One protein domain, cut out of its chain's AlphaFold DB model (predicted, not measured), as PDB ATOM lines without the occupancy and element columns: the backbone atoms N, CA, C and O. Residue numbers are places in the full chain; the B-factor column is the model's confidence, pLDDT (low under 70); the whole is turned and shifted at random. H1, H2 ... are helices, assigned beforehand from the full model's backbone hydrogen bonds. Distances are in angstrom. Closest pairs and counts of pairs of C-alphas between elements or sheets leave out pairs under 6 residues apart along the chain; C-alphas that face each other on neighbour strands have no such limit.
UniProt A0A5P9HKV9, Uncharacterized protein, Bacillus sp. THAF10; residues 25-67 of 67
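What this domain is: This is residues 25 to 67 of the 67 residues of an uncharacterized protein of Bacillus sp. THAF10 (UniProt A0A5P9HKV9). One long helix, H2, makes the length of a lopsided helical hairpin, and the shorter H1 folds back along its first part. The far part of H2, with residue 67 after it, sticks out as a bare arm from residue 55 on. The printed part has 43 residues with two named helices, H1 then H2, and no named strand; the class is all helix. It is loose, with a radius of gyration of the C-alphas of 13.1 A, and a rod in outline, spanning 44 by 13 by 9 A.

Where its parts are: H2 runs from Val 40 to Thr 66, 39.0 A from first to last C-alpha, from (53.525, -42.797, -8.536) to (26.046, -15.224, -10.020). It has a kink of 25 degrees near residue 51. H1, residues 25 to 36, measures 16.9 A and begins with C-alpha 25 at (42.904, -32.168, -17.856).

How they stand to each other: H2 touches H1 with residues 40 to 51 alone; the closest C-alphas, those of Ser 31 and Ala 43, are 4.0 A apart. The two form a helical hairpin with a tight link, running opposite ways at a shallow tilt of 18 degrees. Every O i to N i+4 pair of H1 is within hydrogen-bond range, and 22 of 23 in H2.

The domain as a whole: The C-alphas farthest apart, those of Asp 38 and Arg 67, are 43.8 A apart. Residues 55 to 67, of which 55 to 66 belong to H2, stand free. The printed part has no cut. Its mean pLDDT is 81.5, and residue 67, the chain's last, is under 70.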
ATOM      1  N   PHE A  25      41.834 -32.441 -16.898       88.38
ATOM      2  CA  PHE A  25      42.904 -32.168 -17.856       88.38
ATOM      3  C   PHE A  25      44.204 -31.773 -17.146       88.38
ATOM      4  O   PHE A  25      45.246 -32.378 -17.383       88.38
ATOM      5  N   CYS A  26      44.137 -30.816 -16.218       86.50
ATOM      6  CA  CYS A  26      45.289 -30.377 -15.435       86.50
ATOM      7  C   CYS A  26      45.843 -31.522 -14.568       86.50
ATOM      8  O   CYS A  26      47.036 -31.809 -14.611       86.50
ATOM      9  N   GLY A  27      44.969 -32.245 -13.861       85.69
ATOM     10  CA  GLY A  27      45.335 -33.414 -13.060       85.69
ATOM     11  C   GLY A  27      45.995 -34.519 -13.886       85.69
ATOM     12  O   GLY A  27      46.979 -35.092 -13.438       85.69
ATOM     13  N   SER A  28      45.529 -34.773 -15.113       86.19
ATOM     14  CA  SER A  28      46.138 -35.741 -16.038       86.19
ATOM     15  C   SER A  28      47.540 -35.320 -16.498       86.19
ATOM     16  O   SER A  28      48.467 -36.133 -16.508       86.19
ATOM     17  N   VAL A  29      47.738 -34.033 -16.809       87.50
ATOM     18  CA  VAL A  29      49.061 -33.490 -17.162       87.50
ATOM     19  C   VAL A  29      50.025 -33.596 -15.978       87.50
ATOM     20  O   VAL A  29      51.132 -34.108 -16.141       87.50
ATOM     21  N   LEU A  30      49.603 -33.191 -14.774       84.69
ATOM     22  CA  LEU A  30      50.416 -33.346 -13.561       84.69
ATOM     23  C   LEU A  30      50.690 -34.816 -13.233       84.69
ATOM     24  O   LEU A  30      51.794 -35.142 -12.805       84.69
ATOM     25  N   SER A  31      49.718 -35.700 -13.456       83.62
ATOM     26  CA  SER A  31      49.875 -37.137 -13.243       83.62
ATOM     27  C   SER A  31      50.940 -37.712 -14.172       83.62
ATOM     28  O   SER A  31      51.845 -38.412 -13.722       83.62
ATOM     29  N   THR A  32      50.903 -37.328 -15.451       85.38
ATOM     30  CA  THR A  32      51.900 -37.724 -16.455       85.38
ATOM     31  C   THR A  32      53.301 -37.267 -16.048       85.38
ATOM     32  O   THR A  32      54.243 -38.052 -16.102       85.38
ATOM     33  N   ILE A  33      53.436 -36.029 -15.562       84.25
ATOM     34  CA  ILE A  33      54.706 -35.515 -15.035       84.25
ATOM     35  C   ILE A  33      55.140 -36.317 -13.799       84.25
ATOM     36  O   ILE A  33      56.299 -36.706 -13.706       84.25
ATOM     37  N   GLY A  34      54.226 -36.627 -12.877       81.94
ATOM     38  CA  GLY A  34      54.510 -37.452 -11.697       81.94
ATOM     39  C   GLY A  34      55.065 -38.834 -12.051       81.94
ATOM     40  O   GLY A  34      56.034 -39.273 -11.433       81.94
ATOM     41  N   TYR A  35      54.525 -39.471 -13.094       81.38
ATOM     42  CA  TYR A  35      55.064 -40.724 -13.631       81.38
ATOM     43  C   TYR A  35      56.466 -40.567 -14.232       81.38
ATOM     44  O   TYR A  35      57.288 -41.461 -14.063       81.38
ATOM     45  N   MET A  36      56.775 -39.442 -14.886       82.75
ATOM     46  CA  MET A  36      58.115 -39.203 -15.451       82.75
ATOM     47  C   MET A  36      59.215 -39.086 -14.388       82.75
ATOM     48  O   MET A  36      60.376 -39.348 -14.690       82.75
ATOM     49  N   PHE A  37      58.867 -38.704 -13.158       82.25
ATOM     50  CA  PHE A  37      59.802 -38.593 -12.035       82.25
ATOM     51  C   PHE A  37      59.716 -39.782 -11.053       82.25
ATOM     52  O   PHE A  37      60.246 -39.686  -9.951       82.25
ATOM     53  N   ASP A  38      59.047 -40.880 -11.433       78.19
ATOM     54  CA  ASP A  38      58.821 -42.091 -10.615       78.19
ATOM     55  C   ASP A  38      57.999 -41.861  -9.322       78.19
ATOM     56  O   ASP A  38      57.854 -42.731  -8.464       78.19
ATOM     57  N   TYR A  39      57.362 -40.694  -9.181       81.25
ATOM     58  CA  TYR A  39      56.492 -40.377  -8.047       81.25
ATOM     59  C   TYR A  39      55.054 -40.844  -8.311       81.25
ATOM     60  O   TYR A  39      54.127 -40.041  -8.453       81.25
ATOM     61  N   VAL A  40      54.845 -42.164  -8.319       73.19
ATOM     62  CA  VAL A  40      53.525 -42.797  -8.536       73.19
ATOM     63  C   VAL A  40      52.482 -42.311  -7.520       73.19
ATOM     64  O   VAL A  40      51.320 -42.081  -7.857       73.19
ATOM     65  N   PHE A  41      52.907 -42.070  -6.275       76.56
ATOM     66  CA  PHE A  41      52.038 -41.529  -5.230       76.56
ATOM     67  C   PHE A  41      51.502 -40.137  -5.594       76.56
ATOM     68  O   PHE A  41      50.312 -39.864  -5.448       76.56
ATOM     69  N   LEU A  42      52.362 -39.275  -6.140       75.31
ATOM     70  CA  LEU A  42      51.997 -37.923  -6.551       75.31
ATOM     71  C   LEU A  42      51.062 -37.941  -7.769       75.31
ATOM     72  O   LEU A  42      50.174 -37.096  -7.875       75.31
ATOM     73  N   ALA A  43      51.218 -38.930  -8.653       73.62
ATOM     74  CA  ALA A  43      50.402 -39.099  -9.852       73.62
ATOM     75  C   ALA A  43      48.941 -39.482  -9.546       73.62
ATOM     76  O   ALA A  43      48.021 -39.000 -10.211       73.62
ATOM     77  N   ILE A  44      48.711 -40.313  -8.526       79.31
ATOM     78  CA  ILE A  44      47.357 -40.692  -8.081       79.31
ATOM     79  C   ILE A  44      46.714 -39.534  -7.313       79.31
ATOM     80  O   ILE A  44      45.552 -39.188  -7.539       79.31
ATOM     81  N   LEU A  45      47.493 -38.891  -6.441       82.00
ATOM     82  CA  LEU A  45      47.016 -37.803  -5.595       82.00
ATOM     83  C   LEU A  45      46.607 -36.585  -6.434       82.00
ATOM     84  O   LEU A  45      45.567 -35.989  -6.172       82.00
ATOM     85  N   SER A  46      47.349 -36.272  -7.498       77.38
ATOM     86  CA  SER A  46      47.037 -35.172  -8.426       77.38
ATOM     87  C   SER A  46      45.747 -35.377  -9.227       77.38
ATOM     88  O   SER A  46      45.054 -34.400  -9.501       77.38
ATOM     89  N   LEU A  47      45.360 -36.617  -9.537       79.88
ATOM     90  CA  LEU A  47      44.080 -36.926 -10.187       79.88
ATOM     91  C   LEU A  47      42.892 -36.668  -9.251       79.88
ATOM     92  O   LEU A  47      41.945 -35.973  -9.626       79.88
ATOM     93  N   SER A  48      42.962 -37.168  -8.013       81.62
ATOM     94  CA  SER A  48      41.932 -36.925  -6.994       81.62
ATOM     95  C   SER A  48      41.841 -35.446  -6.618       81.62
ATOM     96  O   SER A  48      40.744 -34.895  -6.505       81.62
ATOM     97  N   PHE A  49      42.991 -34.784  -6.475       84.06
ATOM     98  CA  PHE A  49      43.062 -33.362  -6.148       84.06
ATOM     99  C   PHE A  49      42.587 -32.488  -7.314       84.06
ATOM    100  O   PHE A  49      41.861 -31.526  -7.092       84.06
ATOM    101  N   GLY A  50      42.918 -32.848  -8.558       83.75
ATOM    102  CA  GLY A  50      42.463 -32.162  -9.768       83.75
ATOM    103  C   GLY A  50      40.951 -32.255  -9.972       83.75
ATOM    104  O   GLY A  50      40.317 -31.253 -10.296       83.75
ATOM    105  N   LEU A  51      40.345 -33.414  -9.701       83.19
ATOM    106  CA  LEU A  51      38.887 -33.575  -9.742       83.19
ATOM    107  C   LEU A  51      38.181 -32.767  -8.647       83.19
ATOM    108  O   LEU A  51      37.210 -32.064  -8.936       83.19
ATOM    109  N   GLY A  52      38.682 -32.835  -7.410       85.44
ATOM    110  CA  GLY A  52      38.119 -32.108  -6.271       85.44
ATOM    111  C   GLY A  52      38.262 -30.590  -6.409       85.44
ATOM    112  O   GLY A  52      37.284 -29.855  -6.291       85.44
ATOM    113  N   LEU A  53      39.458 -30.097  -6.738       85.44
ATOM    114  CA  LEU A  53      39.682 -28.670  -6.980       85.44
ATOM    115  C   LEU A  53      38.999 -28.177  -8.252       85.44
ATOM    116  O   LEU A  53      38.548 -27.037  -8.283       85.44
ATOM    117  N   GLY A  54      38.893 -29.008  -9.289       84.69
ATOM    118  CA  GLY A  54      38.177 -28.670 -10.515       84.69
ATOM    119  C   GLY A  54      36.685 -28.451 -10.268       84.69
ATOM    120  O   GLY A  54      36.126 -27.440 -10.692       84.69
ATOM    121  N   THR A  55      36.044 -29.350  -9.516       84.94
ATOM    122  CA  THR A  55      34.630 -29.199  -9.123       84.94
ATOM    123  C   THR A  55      34.416 -27.998  -8.207       84.94
ATOM    124  O   THR A  55      33.536 -27.177  -8.476       84.94
ATOM    125  N   VAL A  56      35.230 -27.857  -7.156       88.75
ATOM    126  CA  VAL A  56      35.142 -26.728  -6.216       88.75
ATOM    127  C   VAL A  56      35.417 -25.403  -6.930       88.75
ATOM    128  O   VAL A  56      34.668 -24.445  -6.760       88.75
ATOM    129  N   GLY A  57      36.431 -25.351  -7.793       86.25
ATOM    130  CA  GLY A  57      36.768 -24.185  -8.605       86.25
ATOM    131  C   GLY A  57      35.647 -23.800  -9.569       86.25
ATOM    132  O   GLY A  57      35.287 -22.628  -9.639       86.25
ATOM    133  N   GLY A  58      35.031 -24.774 -10.246       82.50
ATOM    134  CA  GLY A  58      33.860 -24.546 -11.098       82.50
ATOM    135  C   GLY A  58      32.658 -23.993 -10.323       82.50
ATOM    136  O   GLY A  58      32.006 -23.050 -10.776       82.50
ATOM    137  N   ALA A  59      32.409 -24.514  -9.119       84.19
ATOM    138  CA  ALA A  59      31.348 -24.029  -8.237       84.19
ATOM    139  C   ALA A  59      31.620 -22.607  -7.707       84.19
ATOM    140  O   ALA A  59      30.714 -21.771  -7.693       84.19
ATOM    141  N   ILE A  60      32.865 -22.295  -7.329       85.88
ATOM    142  CA  ILE A  60      33.274 -20.946  -6.907       85.88
ATOM    143  C   ILE A  60      33.135 -19.962  -8.072       85.88
ATOM    144  O   ILE A  60      32.577 -18.879  -7.895       85.88
ATOM    145  N   LEU A  61      33.579 -20.340  -9.273       82.44
ATOM    146  CA  LEU A  61      33.480 -19.503 -10.469       82.44
ATOM    147  C   LEU A  61      32.019 -19.169 -10.795       82.44
ATOM    148  O   LEU A  61      31.700 -18.029 -11.135       82.44
ATOM    149  N   TYR A  62      31.119 -20.139 -10.628       80.69
ATOM    150  CA  TYR A  62      29.685 -19.909 -10.741       80.69
ATOM    151  C   TYR A  62      29.155 -18.956  -9.664       80.69
ATOM    152  O   TYR A  62      28.368 -18.058  -9.974       80.69
ATOM    153  N   HIS A  63      29.581 -19.129  -8.410       80.81
ATOM    154  CA  HIS A  63      29.139 -18.280  -7.306       80.81
ATOM    155  C   HIS A  63      29.590 -16.822  -7.492       80.81
ATOM    156  O   HIS A  63      28.813 -15.909  -7.210       80.81
ATOM    157  N   ILE A  64      30.805 -16.597  -8.004       83.69
ATOM    158  CA  ILE A  64      31.327 -15.259  -8.317       83.69
ATOM    159  C   ILE A  64      30.579 -14.639  -9.502       83.69
ATOM    160  O   ILE A  64      30.284 -13.456  -9.468       83.69
ATOM    161  N   LYS A  65      30.248 -15.424 -10.537       74.81
ATOM    162  CA  LYS A  65      29.494 -14.957 -11.718       74.81
ATOM    163  C   LYS A  65      28.022 -14.644 -11.408       74.81
ATOM    164  O   LYS A  65      27.393 -13.876 -12.128       74.81
ATOM    165  N   THR A  66      27.456 -15.340 -10.424       71.06
ATOM    166  CA  THR A  66      26.046 -15.224 -10.020       71.06
ATOM    167  C   THR A  66      25.801 -14.061  -9.060       71.06
ATOM    168  O   THR A  66      24.678 -13.560  -9.016       71.06
ATOM    169  N   ARG A  67      26.813 -13.652  -8.289       53.97
ATOM    170  CA  ARG A  67      26.779 -12.380  -7.559       53.97
ATOM    171  C   ARG A  67      27.038 -11.210  -8.498       53.97
ATOM    172  O   ARG A  67      26.489 -10.133  -8.191       53.97
TER     173      ARG A  67